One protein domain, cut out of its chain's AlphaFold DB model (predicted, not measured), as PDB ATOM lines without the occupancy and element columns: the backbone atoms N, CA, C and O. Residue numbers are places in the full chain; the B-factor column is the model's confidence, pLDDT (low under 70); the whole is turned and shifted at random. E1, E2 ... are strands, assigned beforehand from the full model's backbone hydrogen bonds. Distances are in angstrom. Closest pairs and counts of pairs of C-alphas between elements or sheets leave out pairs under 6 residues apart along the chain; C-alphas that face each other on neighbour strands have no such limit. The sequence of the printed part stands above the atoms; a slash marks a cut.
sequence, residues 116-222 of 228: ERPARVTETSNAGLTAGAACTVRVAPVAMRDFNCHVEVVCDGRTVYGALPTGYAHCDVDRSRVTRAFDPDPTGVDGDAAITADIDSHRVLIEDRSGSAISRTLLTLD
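AT A GLANCE: This is residues 116 to 222 of the 228 residues of an uncharacterized protein of Myxococcaceae bacterium (UniProt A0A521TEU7). Eight strands form a closed, somewhat flattened barrel, with E2 and E3 in one wall and E7, E8 and E9 in the wall across from it. E1 bends from the one wall to the other, E5 and E6 close the ring on the other side through a short E3 to E5 join, and E4 pairs onto E3 outside the ring. The 107 printed residues hold nine named strands, E1 to E9 along the chain, and no named helix; the class is all strand. Round the ring run E1, E2, E3, E5, E6, E7, E8, E9 and back to E1, all antiparallel. The whole is compact, with a radius of gyration of the C-alphas of 12.9 A and spans of 36 by 31 by 21 A.

HOW THE PARTS SIT: In the barrel, E2, residues 134 to 141, and E3, residues 149 to 155, form an antiparallel hairpin at 168 degrees, with N 138 and O 152 2.9 A apart. E1, residues 116 to 125, bends by 64 degrees at residue 122. Its residues 116 to 120 are beside E2, with N 119 and O 135 at 2.8 A. On the other side of E1, beside residues 119 to 125, is E9, residues 213 to 221, with N 122 and O 218 at 2.9 A. E8, residues 203 to 210, forms a hairpin with E9 at 165 degrees, N 206 and O 217 being 2.9 A apart. E7, residues 194 to 198, forms a hairpin with E8, with N 196 and O 205 at 2.9 A. E6, residues 177 to 183, forms hairpins with E7, N 181 and O 197 at 2.8 A, and with E5, residues 168 to 174, N 172 and O 180 at 2.8 A. E1 to E4, with E4 at residues 158 to 161, and E5 to E9 are meanders, each strand the antiparallel neighbour of the one before. The pairing of E3 is staggered: residues 149 to 150 pair with E5, N 169 and O 149 at 2.9 A, and residues 153 to 155 with E4, N 155 and O 158 at 2.9 A. E3 and E6 are not neighbours in the ring, and their closest C-alphas, those of Val 151 and Ala 181, are 7.5 A apart.

IN THESE COORDINATES: E1 begins at C-alpha 116, (30.179, 47.832, -29.030), and is 24.7 A long. E2 is 23.7 A, E3 19.8 A, E4 9.2 A, E5 19.1 A, E6 18.0 A, E7 13.3 A and E8 23.2 A long. E9, 26.1 A long, ends at C-alpha 221, (27.965, 39.731, -34.190).

THE WHOLE: The two C-alphas farthest apart, those of Arg 175 and Ser 212, are 40.9 A apart. The printed part has no cut and no long link. Its mean pLDDT is 95.4, and no printed residue is under 70.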
ATOM      1  N   GLU A 116      31.068  47.531 -27.918       97.56
ATOM      2  CA  GLU A 116      30.179  47.832 -29.030       97.56
ATOM      3  C   GLU A 116      30.623  46.995 -30.223       97.56
ATOM      4  O   GLU A 116      31.808  46.966 -30.564       97.56
ATOM      5  N   ARG A 117      29.690  46.250 -30.818       97.62
ATOM      6  CA  ARG A 117      29.967  45.380 -31.961       97.62
ATOM      7  C   ARG A 117      28.925  45.582 -33.055       97.62
ATOM      8  O   ARG A 117      27.727  45.524 -32.763       97.62
ATOM      9  N   PRO A 118      29.359  45.753 -34.315       98.25
ATOM     10  CA  PRO A 118      28.469  45.611 -35.452       98.25
ATOM     11  C   PRO A 118      27.869  44.203 -35.482       98.25
ATOM     12  O   PRO A 118      28.474  43.236 -35.014       98.25
ATOM     13  N   ALA A 119      26.666  44.092 -36.021       98.56
ATOM     14  CA  ALA A 119      25.938  42.845 -36.138       98.56
ATOM     15  C   ALA A 119      25.032  42.864 -37.370       98.56
ATOM     16  O   ALA A 119      24.772  43.913 -37.967       98.56
ATOM     17  N   ARG A 120      24.516  41.694 -37.741       98.62
ATOM     18  CA  ARG A 120      23.540  41.550 -38.827       98.62
ATOM     19  C   ARG A 120      22.413  40.635 -38.412       98.62
ATOM     20  O   ARG A 120      22.662  39.595 -37.805       98.62
ATOM     21  N   VAL A 121      21.186  40.995 -38.780       98.56
ATOM     22  CA  VAL A 121      20.033  40.102 -38.620       98.56
ATOM     23  C   VAL A 121      20.225  38.894 -39.531       98.56
ATOM     24  O   VAL A 121      20.370  39.049 -40.741       98.56
ATOM     25  N   THR A 122      20.217  37.691 -38.975       98.50
ATOM     26  CA  THR A 122      20.281  36.444 -39.750       98.50
ATOM     27  C   THR A 122      18.904  35.836 -39.936       98.50
ATOM     28  O   THR A 122      18.570  35.399 -41.034       98.50
ATOM     29  N   GLU A 123      18.076  35.878 -38.895       98.12
ATOM     30  CA  GLU A 123      16.706  35.377 -38.918       98.12
ATOM     31  C   GLU A 123      15.791  36.339 -38.166       98.12
ATOM     32  O   GLU A 123      16.175  36.939 -37.162       98.12
ATOM     33  N   THR A 124      14.556  36.496 -38.630       97.75
ATOM     34  CA  THR A 124      13.555  37.288 -37.915       97.75
ATOM     35  C   THR A 124      12.153  36.781 -38.211       97.75
ATOM     36  O   THR A 124      11.843  36.366 -39.327       97.75
ATOM     37  N   SER A 125      11.295  36.815 -37.198       96.88
ATOM     38  CA  SER A 125       9.877  36.504 -37.301       96.88
ATOM     39  C   SER A 125       9.082  37.529 -36.506       96.88
ATOM     40  O   SER A 125       9.335  37.716 -35.316       96.88
ATOM     41  N   ASN A 126       8.105  38.169 -37.151       90.31
ATOM     42  CA  ASN A 126       7.152  39.105 -36.538       90.31
ATOM     43  C   ASN A 126       7.759  40.344 -35.840       90.31
ATOM     44  O   ASN A 126       7.034  41.038 -35.137       90.31
ATOM     45  N   ALA A 127       9.046  40.656 -36.038       89.94
ATOM     46  CA  ALA A 127       9.698  41.837 -35.446       89.94
ATOM     47  C   ALA A 127       9.740  43.061 -36.386       89.94
ATOM     48  O   ALA A 127      10.226  44.129 -36.016       89.94
ATOM     49  N   GLY A 128       9.260  42.920 -37.629       92.69
ATOM     50  CA  GLY A 128       9.303  43.998 -38.625       92.69
ATOM     51  C   GLY A 128      10.729  44.437 -38.978       92.69
ATOM     52  O   GLY A 128      10.966  45.627 -39.177       92.69
ATOM     53  N   LEU A 129      11.670  43.491 -38.988       95.94
ATOM     54  CA  LEU A 129      13.045  43.647 -39.467       95.94
ATOM     55  C   LEU A 129      13.236  42.803 -40.730       95.94
ATOM     56  O   LEU A 129      12.436  41.913 -41.022       95.94
ATOM     57  N   THR A 130      14.295  43.072 -41.487       97.25
ATOM     58  CA  THR A 130      14.670  42.272 -42.660       97.25
ATOM     59  C   THR A 130      15.955  41.504 -42.372       97.25
ATOM     60  O   THR A 130      16.867  42.027 -41.734       97.25
ATOM     61  N   ALA A 131      16.050  40.256 -42.835       97.81
ATOM     62  CA  ALA A 131      17.314  39.526 -42.797       97.81
ATOM     63  C   ALA A 131      18.392  40.297 -43.581       97.81
ATOM     64  O   ALA A 131      18.136  40.823 -44.662       97.81
ATOM     65  N   GLY A 132      19.594  40.385 -43.019       98.00
ATOM     66  CA  GLY A 132      20.702  41.192 -43.527       98.00
ATOM     67  C   GLY A 132      20.728  42.642 -43.034       98.00
ATOM     68  O   GLY A 132      21.742  43.307 -43.264       98.00
ATOM     69  N   ALA A 133      19.681  43.117 -42.341       98.19
ATOM     70  CA  ALA A 133      19.646  44.450 -41.738       98.19
ATOM     71  C   ALA A 133      20.873  44.685 -40.848       98.19
ATOM     72  O   ALA A 133      21.310  43.785 -40.117       98.19
ATOM     73  N   ALA A 134      21.438  45.888 -40.945       98.38
ATOM     74  CA  ALA A 134      22.634  46.255 -40.204       98.38
ATOM     75  C   ALA A 134      22.243  46.648 -38.782       98.38
ATOM     76  O   ALA A 134      21.335  47.455 -38.576       98.38
ATOM     77  N   CYS A 135      22.950  46.091 -37.806       98.69
ATOM     78  CA  CYS A 135      22.705  46.359 -36.403       98.69
ATOM     79  C   CYS A 135      23.994  46.723 -35.667       98.69
ATOM     80  O   CYS A 135      25.099  46.419 -36.112       98.69
ATOM     81  N   THR A 136      23.839  47.355 -34.513       98.56
ATOM     82  CA  THR A 136      24.897  47.578 -33.527       98.56
ATOM     83  C   THR A 136      24.405  47.063 -32.184       98.56
ATOM     84  O   THR A 136      23.272  47.343 -31.793       98.56
ATOM     85  N   VAL A 137      25.245  46.286 -31.504       98.50
ATOM     86  CA  VAL A 137      24.990  45.755 -30.163       98.50
ATOM     87  C   VAL A 137      25.987  46.392 -29.212       98.50
ATOM     88  O   VAL A 137      27.198  46.237 -29.387       98.50
ATOM     89  N   ARG A 138      25.481  47.095 -28.202       98.19
ATOM     90  CA  ARG A 138      26.281  47.756 -27.175       98.19
ATOM     91  C   ARG A 138      25.975  47.145 -25.816       98.19
ATOM     92  O   ARG A 138      24.815  47.043 -25.443       98.19
ATOM     93  N   VAL A 139      27.008  46.760 -25.073       98.00
ATOM     94  CA  VAL A 139      26.892  46.264 -23.694       98.00
ATOM     95  C   VAL A 139      27.731  47.161 -22.798       98.00
ATOM     96  O   VAL A 139      28.956  47.186 -22.909       98.00
ATOM     97  N   ALA A 140      27.074  47.927 -21.935       97.56
ATOM     98  CA  ALA A 140      27.702  48.894 -21.044       97.56
ATOM     99  C   ALA A 140      27.583  48.443 -19.581       97.56
ATOM    100  O   ALA A 140      26.553  47.884 -19.205       97.56
ATOM    101  N   PRO A 141      28.601  48.671 -18.737       96.94
ATOM    102  CA  PRO A 141      28.526  48.298 -17.331       96.94
ATOM    103  C   PRO A 141      27.563  49.217 -16.575       96.94
ATOM    104  O   PRO A 141      27.548  50.429 -16.794       96.94
ATOM    105  N   VAL A 142      26.801  48.649 -15.640       95.12
ATOM    106  CA  VAL A 142      25.957  49.413 -14.708       95.12
ATOM    107  C   VAL A 142      26.183  48.941 -13.277       95.12
ATOM    108  O   VAL A 142      26.548  47.796 -13.027       95.12
ATOM    109  N   ALA A 143      25.989  49.845 -12.320       90.50
ATOM    110  CA  ALA A 143      26.177  49.570 -10.901       90.50
ATOM    111  C   ALA A 143      24.819  49.488 -10.191       90.50
ATOM    112  O   ALA A 143      24.458  50.386  -9.431       90.50
ATOM    113  N   MET A 144      24.062  48.420 -10.456       89.50
ATOM    114  CA  MET A 144      22.776  48.158  -9.805       89.50
ATOM    115  C   MET A 144      22.812  46.852  -9.012       89.50
ATOM    116  O   MET A 144      23.750  46.065  -9.117       89.50
ATOM    117  N   ARG A 145      21.818  46.662  -8.139       86.50
ATOM    118  CA  ARG A 145      21.776  45.517  -7.222       86.50
ATOM    119  C   ARG A 145      21.571  44.192  -7.953       86.50
ATOM    120  O   ARG A 145      22.201  43.215  -7.571       86.50
ATOM    121  N   ASP A 146      20.696  44.187  -8.951       88.50
ATOM    122  CA  ASP A 146      20.221  42.962  -9.605       88.50
ATOM    123  C   ASP A 146      20.765  42.814 -11.038       88.50
ATOM    124  O   ASP A 146      20.776  41.720 -11.597       88.50
ATOM    125  N   PHE A 147      21.319  43.895 -11.594       93.00
ATOM    126  CA  PHE A 147      21.875  43.957 -12.943       93.00
ATOM    127  C   PHE A 147      23.268  44.590 -12.915       93.00
ATOM    128  O   PHE A 147      23.501  45.575 -12.208       93.00
ATOM    129  N   ASN A 148      24.188  44.054 -13.715       94.62
ATOM    130  CA  ASN A 148      25.555  44.566 -13.865       94.62
ATOM    131  C   ASN A 148      25.859  45.081 -15.279       94.62
ATOM    132  O   ASN A 148      26.943  45.629 -15.496       94.62
ATOM    133  N   CYS A 149      24.924  44.968 -16.227       97.12
ATOM    134  CA  CYS A 149      25.045  45.616 -17.530       97.12
ATOM    135  C   CYS A 149      23.725  46.175 -18.076       97.12
ATOM    136  O   CYS A 149      22.637  45.782 -17.667       97.12
ATOM    137  N   HIS A 150      23.853  47.117 -19.008       97.56
ATOM    138  CA  HIS A 150      22.797  47.587 -19.893       97.56
ATOM    139  C   HIS A 150      23.151  47.173 -21.321       97.56
ATOM    140  O   HIS A 150      24.262  47.452 -21.787       97.56
ATOM    141  N   VAL A 151      22.220  46.529 -22.015       98.38
ATOM    142  CA  VAL A 151      22.371  46.089 -23.399       98.38
ATOM    143  C   VAL A 151      21.449  46.911 -24.283       98.38
ATOM    144  O   VAL A 151      20.263  47.027 -24.021       98.38
ATOM    145  N   GLU A 152      21.998  47.462 -25.356       98.44
ATOM    146  CA  GLU A 152      21.261  48.222 -26.358       98.44
ATOM    147  C   GLU A 152      21.493  47.586 -27.726       98.44
ATOM    148  O   GLU A 152      22.637  47.327 -28.117       98.44
ATOM    149  N   VAL A 153      20.411  47.333 -28.462       98.50
ATOM    150  CA  VAL A 153      20.483  46.816 -29.831       98.50
ATOM    151  C   VAL A 153      19.752  47.771 -30.755       98.50
ATOM    152  O   VAL A 153      18.551  47.997 -30.608       98.50
ATOM    153  N   VAL A 154      20.472  48.307 -31.735       98.50
ATOM    154  CA  VAL A 154      19.940  49.232 -32.742       98.50
ATOM    155  C   VAL A 154      20.084  48.588 -34.110       98.50
ATOM    156  O   VAL A 154      21.197  48.269 -34.507       98.50
ATOM    157  N   CYS A 155      18.983  48.416 -34.837       98.31
ATOM    158  CA  CYS A 155      18.955  47.870 -36.194       98.31
ATOM    159  C   CYS A 155      18.322  48.881 -37.151       98.31
ATOM    160  O   CYS A 155      17.262  49.427 -36.844       98.31
ATOM    161  N   ASP A 156      18.965  49.144 -38.291       96.50
ATOM    162  CA  ASP A 156      18.540  50.149 -39.282       96.50
ATOM    163  C   ASP A 156      18.183  51.515 -38.649       96.50
ATOM    164  O   ASP A 156      17.222  52.182 -39.029       96.50
ATOM    165  N   GLY A 157      18.947  51.923 -37.627       96.44
ATOM    166  CA  GLY A 157      18.745  53.178 -36.894       96.44
ATOM    167  C   GLY A 157      17.595  53.177 -35.875       96.44
ATOM    168  O   GLY A 157      17.359  54.199 -35.238       96.44
ATOM    169  N   ARG A 158      16.894  52.053 -35.683       96.75
ATOM    170  CA  ARG A 158      15.833  51.886 -34.679       96.75
ATOM    171  C   ARG A 158      16.303  50.992 -33.536       96.75
ATOM    172  O   ARG A 158      16.780  49.885 -33.777       96.75
ATOM    173  N   THR A 159      16.107  51.425 -32.293       96.81
ATOM    174  CA  THR A 159      16.338  50.582 -31.113       96.81
ATOM    175  C   THR A 159      15.314  49.450 -31.075       96.81
ATOM    176  O   THR A 159      14.109  49.698 -31.077       96.81
ATOM    177  N   VAL A 160      15.796  48.209 -31.087       96.56
ATOM    178  CA  VAL A 160      14.974  46.988 -31.048       96.56
ATOM    179  C   VAL A 160      15.007  46.308 -29.680       96.56
ATOM    180  O   VAL A 160      14.115  45.523 -29.383       96.56
ATOM    181  N   TYR A 161      16.003  46.620 -28.849       97.44
ATOM    182  CA  TYR A 161      16.078  46.220 -27.445       97.44
ATOM    183  C   TYR A 161      16.855  47.266 -26.636       97.44
ATOM    184  O   TYR A 161      17.801  47.865 -27.156       97.44
ATOM    185  N   GLY A 162      16.456  47.458 -25.377       96.06
ATOM    186  CA  GLY A 162      17.148  48.314 -24.413       96.06
ATOM    187  C   GLY A 162      17.063  49.808 -24.689       96.06
ATOM    188  O   GLY A 162      18.058  50.526 -24.607       96.06
ATOM    189  N   ALA A 163      15.872  50.286 -25.056       93.81
ATOM    190  CA  ALA A 163      15.599  51.717 -25.059       93.81
ATOM    191  C   ALA A 163      15.359  52.170 -23.616       93.81
ATOM    192  O   ALA A 163      14.473  51.637 -22.951       93.81
ATOM    193  N   LEU A 164      16.099  53.176 -23.137       89.62
ATOM    194  CA  LEU A 164      15.916  53.675 -21.772       89.62
ATOM    195  C   LEU A 164      14.431  53.988 -21.489       89.62
ATOM    196  O   LEU A 164      13.784  54.666 -22.292       89.62
ATOM    197  N   PRO A 165      13.892  53.534 -20.343       92.62
ATOM    198  CA  PRO A 165      14.610  53.010 -19.177       92.62
ATOM    199  C   PRO A 165      14.788  51.474 -19.126       92.62
ATOM    200  O   PRO A 165      15.028  50.963 -18.037       92.62
ATOM    201  N   THR A 166      14.640  50.734 -20.228       94.44
ATOM    202  CA  THR A 166      14.754  49.259 -20.257       94.44
ATOM    203  C   THR A 166      16.159  48.779 -20.645       94.44
ATOM    204  O   THR A 166      17.056  49.605 -20.809       94.44
ATOM    205  N   GLY A 167      16.369  47.464 -20.803       96.00
ATOM    206  CA  GLY A 167      17.618  46.909 -21.337       96.00
ATOM    207  C   GLY A 167      18.646  46.498 -20.296       96.00
ATOM    208  O   GLY A 167      19.822  46.332 -20.623       96.00
ATOM    209  N   TYR A 168      18.249  46.390 -19.033       96.38
ATOM    210  CA  TYR A 168      19.148  45.957 -17.975       96.38
ATOM    211  C   TYR A 168      19.202  44.436 -17.925       96.38
ATOM    212  O   TYR A 168      18.178  43.777 -17.853       96.38
ATOM    213  N   ALA A 169      20.412  43.886 -17.933       96.44
ATOM    214  CA  ALA A 169      20.625  42.450 -18.017       96.44
ATOM    215  C   ALA A 169      21.678  41.979 -17.008       96.44
ATOM    216  O   ALA A 169      22.458  42.763 -16.445       96.44
ATOM    217  N   HIS A 170      21.708  40.667 -16.794       95.81
ATOM    218  CA  HIS A 170      22.810  40.008 -16.112       95.81
ATOM    219  C   HIS A 170      23.911  39.678 -17.120       95.81
ATOM    220  O   HIS A 170      23.659  39.033 -18.132       95.81
ATOM    221  N   CYS A 171      25.139  40.095 -16.845       96.88
ATOM    222  CA  CYS A 171      26.305  39.792 -17.655       96.88
ATOM    223  C   CYS A 171      27.245  38.818 -16.943       96.88
ATOM    224  O   CYS A 171      27.701  39.100 -15.833       96.88
ATOM    225  N   ASP A 172      27.600  37.742 -17.640       95.88
ATOM    226  CA  ASP A 172      28.700  36.851 -17.275       95.88
ATOM    227  C   ASP A 172      30.023  37.500 -17.711       95.88
ATOM    228  O   ASP A 172      30.129  38.053 -18.816       95.88
ATOM    229  N   VAL A 173      31.045  37.451 -16.852       95.25
ATOM    230  CA  VAL A 173      32.322  38.138 -17.086       95.25
ATOM    231  C   VAL A 173      33.505  37.212 -16.787       95.25
ATOM    232  O   VAL A 173      33.764  36.883 -15.642       95.25
ATOM    233  N   ASP A 174      34.314  36.860 -17.792       93.88
ATOM    234  CA  ASP A 174      35.604  36.171 -17.583       93.88
ATOM    235  C   ASP A 174      36.740  37.194 -17.622       93.88
ATOM    236  O   ASP A 174      36.945  37.865 -18.635       93.88
ATOM    237  N   ARG A 175      37.509  37.312 -16.531       89.81
ATOM    238  CA  ARG A 175      38.716  38.164 -16.465       89.81
ATOM    239  C   ARG A 175      38.475  39.587 -16.992       89.81
ATOM    240  O   ARG A 175      39.237  40.103 -17.807       89.81
ATOM    241  N   SER A 176      37.397  40.213 -16.517       89.69
ATOM    242  CA  SER A 176      36.954  41.567 -16.897       89.69
ATOM    243  C   SER A 176      36.424  41.726 -18.329       89.69
ATOM    244  O   SER A 176      36.138  42.850 -18.740       89.69
ATOM    245  N   ARG A 177      36.246  40.632 -19.080       93.06
ATOM    246  CA  ARG A 177      35.596  40.623 -20.396       93.06
ATOM    247  C   ARG A 177      34.187  40.053 -20.279       93.06
ATOM    248  O   ARG A 177      34.022  38.946 -19.782       93.06
ATOM    249  N   VAL A 178      33.192  40.777 -20.788       95.88
ATOM    250  CA  VAL A 178      31.825  40.251 -20.921       95.88
ATOM    251  C   VAL A 178      31.831  39.089 -21.909       95.88
ATOM    252  O   VAL A 178      32.256  39.259 -23.053       95.88
ATOM    253  N   THR A 179      31.356  37.929 -21.472       96.75
ATOM    254  CA  THR A 179      31.208  36.733 -22.315       96.75
ATOM    255  C   THR A 179      29.759  36.540 -22.742       96.75
ATOM    256  O   THR A 179      29.495  36.131 -23.874       96.75
ATOM    257  N   ARG A 180      28.805  36.912 -21.883       97.56
ATOM    258  CA  ARG A 180      27.371  36.813 -22.156       97.56
ATOM    259  C   ARG A 180      26.604  37.929 -21.461       97.56
ATOM    260  O   ARG A 180      26.958  38.295 -20.351       97.56
ATOM    261  N   ALA A 181      25.541  38.421 -22.088       97.81
ATOM    262  CA  ALA A 181      24.479  39.182 -21.437       97.81
ATOM    263  C   ALA A 181      23.156  38.413 -21.549       97.81
ATOM    264  O   ALA A 181      22.865  37.820 -22.594       97.81
ATOM    265  N   PHE A 182      22.382  38.386 -20.473       97.50
ATOM    266  CA  PHE A 182      21.205  37.546 -20.342       97.50
ATOM    267  C   PHE A 182      20.109  38.233 -19.536       97.50
ATOM    268  O   PHE A 182      20.326  38.672 -18.407       97.50
ATOM    269  N   ASP A 183      18.933  38.259 -20.138       96.56
ATOM    270  CA  ASP A 183      17.682  38.710 -19.563       96.56
ATOM    271  C   ASP A 183      16.583  37.755 -20.072       96.56
ATOM    272  O   ASP A 183      16.303  37.720 -21.276       96.56
ATOM    273  N   PRO A 184      16.080  36.845 -19.222       95.56
ATOM    274  CA  PRO A 184      15.177  35.781 -19.648       95.56
ATOM    275  C   PRO A 184      13.724  36.225 -19.799       95.56
ATOM    276  O   PRO A 184      12.936  35.493 -20.408       95.56
ATOM    277  N   ASP A 185      13.355  37.341 -19.180       93.69
ATOM    278  CA  ASP A 185      11.967  37.705 -18.980       93.69
ATOM    279  C   ASP A 185      11.480  38.533 -20.187       93.69
ATOM    280  O   ASP A 185      12.160  39.444 -20.643       93.69
ATOM    281  N   PRO A 186      10.369  38.143 -20.841       91.62
ATOM    282  CA  PRO A 186       9.835  38.882 -21.982       91.62
ATOM    283  C   PRO A 186       8.880  39.991 -21.529       91.62
ATOM    284  O   PRO A 186       8.333  39.925 -20.431       91.62
ATOM    285  N   THR A 187       8.489  40.883 -22.452       87.25
ATOM    286  CA  THR A 187       7.739  42.124 -22.154       87.25
ATOM    287  C   THR A 187       6.469  41.914 -21.332       87.25
ATOM    288  O   THR A 187       6.044  42.784 -20.577       87.25
ATOM    289  N   GLY A 188       5.822  40.755 -21.475       82.31
ATOM    290  CA  GLY A 188       4.648  40.400 -20.679       82.31
ATOM    291  C   GLY A 188       4.913  40.181 -19.180       82.31
ATOM    292  O   GLY A 188       3.941  40.056 -18.435       82.31
ATOM    293  N   VAL A 189       6.174  40.094 -18.749       85.88
ATOM    294  CA  VAL A 189       6.613  39.816 -17.375       85.88
ATOM    295  C   VAL A 189       7.169  41.075 -16.708       85.88
ATOM    296  O   VAL A 189       6.672  41.444 -15.645       85.88
ATOM    297  N   ASP A 190       8.137  41.755 -17.324       85.06
ATOM    298  CA  ASP A 190       8.872  42.886 -16.729       85.06
ATOM    299  C   ASP A 190       8.885  44.171 -17.577       85.06
ATOM    300  O   ASP A 190       9.046  45.261 -17.023       85.06
ATOM    301  N   GLY A 191       8.577  44.079 -18.870       86.81
ATOM    302  CA  GLY A 191       8.295  45.232 -19.729       86.81
ATOM    303  C   GLY A 191       9.247  45.419 -20.908       86.81
ATOM    304  O   GLY A 191       9.030  46.346 -21.695       86.81
ATOM    305  N   ASP A 192      10.234  44.544 -21.077       88.75
ATOM    306  CA  ASP A 192      11.120  44.480 -22.236       88.75
ATOM    307  C   ASP A 192      11.285  43.065 -22.797       88.75
ATOM    308  O   ASP A 192      10.918  42.070 -22.194       88.75
ATOM    309  N   ALA A 193      11.731  42.971 -24.049       95.81
ATOM    310  CA  ALA A 193      11.894  41.684 -24.715       95.81
ATOM    311  C   ALA A 193      13.024  40.876 -24.062       95.81
ATOM    312  O   ALA A 193      14.080  41.422 -23.801       95.81
ATOM    313  N   ALA A 194      12.891  39.562 -23.938       97.25
ATOM    314  CA  ALA A 194      13.988  38.738 -23.451       97.25
ATOM    315  C   ALA A 194      15.191  38.824 -24.411       97.25
ATOM    316  O   ALA A 194      15.031  38.808 -25.641       97.25
ATOM    317  N   ILE A 195      16.409  38.851 -23.869       98.56
ATOM    318  CA  ILE A 195      17.648  38.849 -24.650       98.56
ATOM    319  C   ILE A 195      18.656  37.817 -24.143       98.56
ATOM    320  O   ILE A 195      18.902  37.615 -22.956       98.56
ATOM    321  N   THR A 196      19.322  37.162 -25.088       98.56
ATOM    322  CA  THR A 196      20.570  36.441 -24.847       98.56
ATOM    323  C   THR A 196      21.603  36.909 -25.859       98.56
ATOM    324  O   THR A 196      21.509  36.567 -27.036       98.56
ATOM    325  N   ALA A 197      22.599  37.665 -25.408       98.50
ATOM    326  CA  ALA A 197      23.746  38.068 -26.212       98.50
ATOM    327  C   ALA A 197      24.980  37.263 -25.788       98.50
ATOM    328  O   ALA A 197      25.615  37.572 -24.786       98.50
ATOM    329  N   ASP A 198      25.315  36.225 -26.548       98.25
ATOM    330  CA  ASP A 198      26.532  35.434 -26.373       98.25
ATOM    331  C   ASP A 198      27.657  36.057 -27.214       98.25
ATOM    332  O   ASP A 198      27.684  35.965 -28.450       98.25
ATOM    333  N   ILE A 199      28.562  36.759 -26.533       97.50
ATOM    334  CA  ILE A 199      29.626  37.548 -27.158       97.50
ATOM    335  C   ILE A 199      30.689  36.627 -27.761       97.50
ATOM    336  O   ILE A 199      31.180  36.899 -28.867       97.50
ATOM    337  N   ASP A 200      30.998  35.529 -27.072       95.81
ATOM    338  CA  ASP A 200      32.009  34.553 -27.479       95.81
ATOM    339  C   ASP A 200      31.523  33.720 -28.676       95.81
ATOM    340  O   ASP A 200      32.255  33.576 -29.655       95.81
ATOM    341  N   SER A 201      30.260  33.277 -28.674       97.44
ATOM    342  CA  SER A 201      29.641  32.562 -29.807       97.44
ATOM    343  C   SER A 201      29.141  33.486 -30.928       97.44
ATOM    344  O   SER A 201      28.598  33.010 -31.925       97.44
ATOM    345  N   HIS A 202      29.302  34.804 -30.774       98.19
ATOM    346  CA  HIS A 202      28.909  35.831 -31.747       98.19
ATOM    347  C   HIS A 202      27.421  35.807 -32.118       98.19
ATOM    348  O   HIS A 202      27.055  36.050 -33.269       98.19
ATOM    349  N   ARG A 203      26.551  35.518 -31.150       98.56
ATOM    350  CA  ARG A 203      25.125  35.296 -31.393       98.56
ATOM    351  C   ARG A 203      24.285  36.122 -30.434       98.56
ATOM    352  O   ARG A 203      24.491  36.065 -29.228       98.56
ATOM    353  N   VAL A 204      23.296  36.834 -30.965       98.69
ATOM    354  CA  VAL A 204      22.295  37.537 -30.156       98.69
ATOM    355  C   VAL A 204      20.912  37.035 -30.528       98.69
ATOM    356  O   VAL A 204      20.563  36.975 -31.704       98.69
ATOM    357  N   LEU A 205      20.135  36.652 -29.524       98.56
ATOM    358  CA  LEU A 205      18.741  36.257 -29.650       98.56
ATOM    359  C   LEU A 205      17.893  37.248 -28.859       98.56
ATOM    360  O   LEU A 205      18.121  37.412 -27.666       98.56
ATOM    361  N   ILE A 206      16.928  37.867 -29.529       98.19
ATOM    362  CA  ILE A 206      15.902  38.710 -28.917       98.19
ATOM    363  C   ILE A 206      14.566  38.010 -29.127       98.19
ATOM    364  O   ILE A 206      14.220  37.666 -30.264       98.19
ATOM    365  N   GLU A 207      13.827  37.785 -28.051       97.62
ATOM    366  CA  GLU A 207      12.508  37.163 -28.073       97.62
ATOM    367  C   GLU A 207      11.520  38.043 -27.327       97.62
ATOM    368  O   GLU A 207      11.714  38.371 -26.165       97.62
ATOM    369  N   ASP A 208      10.428  38.401 -27.990       95.94
ATOM    370  CA  ASP A 208       9.380  39.196 -27.367       95.94
ATOM    371  C   ASP A 208       8.032  38.494 -27.467       95.94
ATOM    372  O   ASP A 208       7.739  37.795 -28.445       95.94
ATOM    373  N   ARG A 209       7.184  38.707 -26.465       94.19
ATOM    374  CA  ARG A 209       5.817  38.202 -26.437       94.19
ATOM    375  C   ARG A 209       4.847  39.344 -26.190       94.19
ATOM    376  O   ARG A 209       4.784  39.894 -25.096       94.19
ATOM    377  N   SER A 210       4.002  39.604 -27.185       86.75
ATOM    378  CA  SER A 210       2.896  40.556 -27.088       86.75
ATOM    379  C   SER A 210       1.573  39.826 -27.316       86.75
ATOM    380  O   SER A 210       1.243  39.402 -28.427       86.75
ATOM    381  N   GLY A 211       0.820  39.603 -26.236       87.94
ATOM    382  CA  GLY A 211      -0.377  38.761 -26.265       87.94
ATOM    383  C   GLY A 211      -0.047  37.312 -26.649       87.94
ATOM    384  O   GLY A 211       0.750  36.655 -25.982       87.94
ATOM    385  N   SER A 212      -0.667  36.805 -27.719       89.44
ATOM    386  CA  SER A 212      -0.378  35.474 -28.278       89.44
ATOM    387  C   SER A 212       0.731  35.474 -29.335       89.44
ATOM    388  O   SER A 212       1.181  34.401 -29.740       89.44
ATOM    389  N   ALA A 213       1.166  36.647 -29.801       92.62
ATOM    390  CA  ALA A 213       2.210  36.756 -30.807       92.62
ATOM    391  C   ALA A 213       3.591  36.653 -30.150       92.62
ATOM    392  O   ALA A 213       3.869  37.309 -29.146       92.62
ATOM    393  N   ILE A 214       4.457  35.839 -30.751       94.81
ATOM    394  CA  ILE A 214       5.877  35.769 -30.412       94.81
ATOM    395  C   ILE A 214       6.646  36.404 -31.565       94.81
ATOM    396  O   ILE A 214       6.461  36.026 -32.730       94.81
ATOM    397  N   SER A 215       7.492  37.374 -31.235       96.69
ATOM    398  CA  SER A 215       8.506  37.888 -32.142       96.69
ATOM    399  C   SER A 215       9.866  37.327 -31.745       96.69
ATOM    400  O   SER A 215      10.143  37.087 -30.571       96.69
ATOM    401  N   ARG A 216      10.698  37.059 -32.746       97.81
ATOM    402  CA  ARG A 216      12.035  36.502 -32.561       97.81
ATOM    403  C   ARG A 216      12.963  37.144 -33.564       97.81
ATOM    404  O   ARG A 216      12.635  37.201 -34.747       97.81
ATOM    405  N   THR A 217      14.119  37.590 -33.104       98.38
ATOM    406  CA  THR A 217      15.174  38.128 -33.958       98.38
ATOM    407  C   THR A 217      16.493  37.499 -33.561       98.38
ATOM    408  O   THR A 217      16.891  37.546 -32.398       98.38
ATOM    409  N   LEU A 218      17.165  36.901 -34.537       98.56
ATOM    410  CA  LEU A 218      18.500  36.358 -34.391       98.56
ATOM    411  C   LEU A 218      19.491  37.254 -35.124       98.56
ATOM    412  O   LEU A 218      19.277  37.620 -36.281       98.56
ATOM    413  N   LEU A 219      20.579  37.592 -34.443       98.69
ATOM    414  CA  LEU A 219      21.670  38.383 -34.979       98.69
ATOM    415  C   LEU A 219      22.986  37.620 -34.848       98.69
ATOM    416  O   LEU A 219      23.208  36.894 -33.875       98.69
ATOM    417  N   THR A 220      23.878  37.854 -35.802       98.69
ATOM    418  CA  THR A 220      25.285  37.459 -35.717       98.69
ATOM    419  C   THR A 220      26.131  38.702 -35.483       98.69
ATOM    420  O   THR A 220      25.988  39.682 -36.213       98.69
ATOM    421  N   LEU A 221      26.997  38.667 -34.470       98.50
ATOM    422  CA  LEU A 221      27.965  39.731 -34.190       98.50
ATOM    423  C   LEU A 221      29.153  39.620 -35.152       98.50
ATOM    424  O   LEU A 221      29.736  38.544 -35.303       98.50
ATOM    425  N   ASP A 222      29.575  40.736 -35.735       97.50
ATOM    426  CA  ASP A 222      30.785  40.794 -36.554       97.50
ATOM    427  C   ASP A 222      32.011  40.542 -35.670       97.50
ATOM    428  O   ASP A 222      32.073  41.017 -34.530       97.50
TER     429      ASP A 222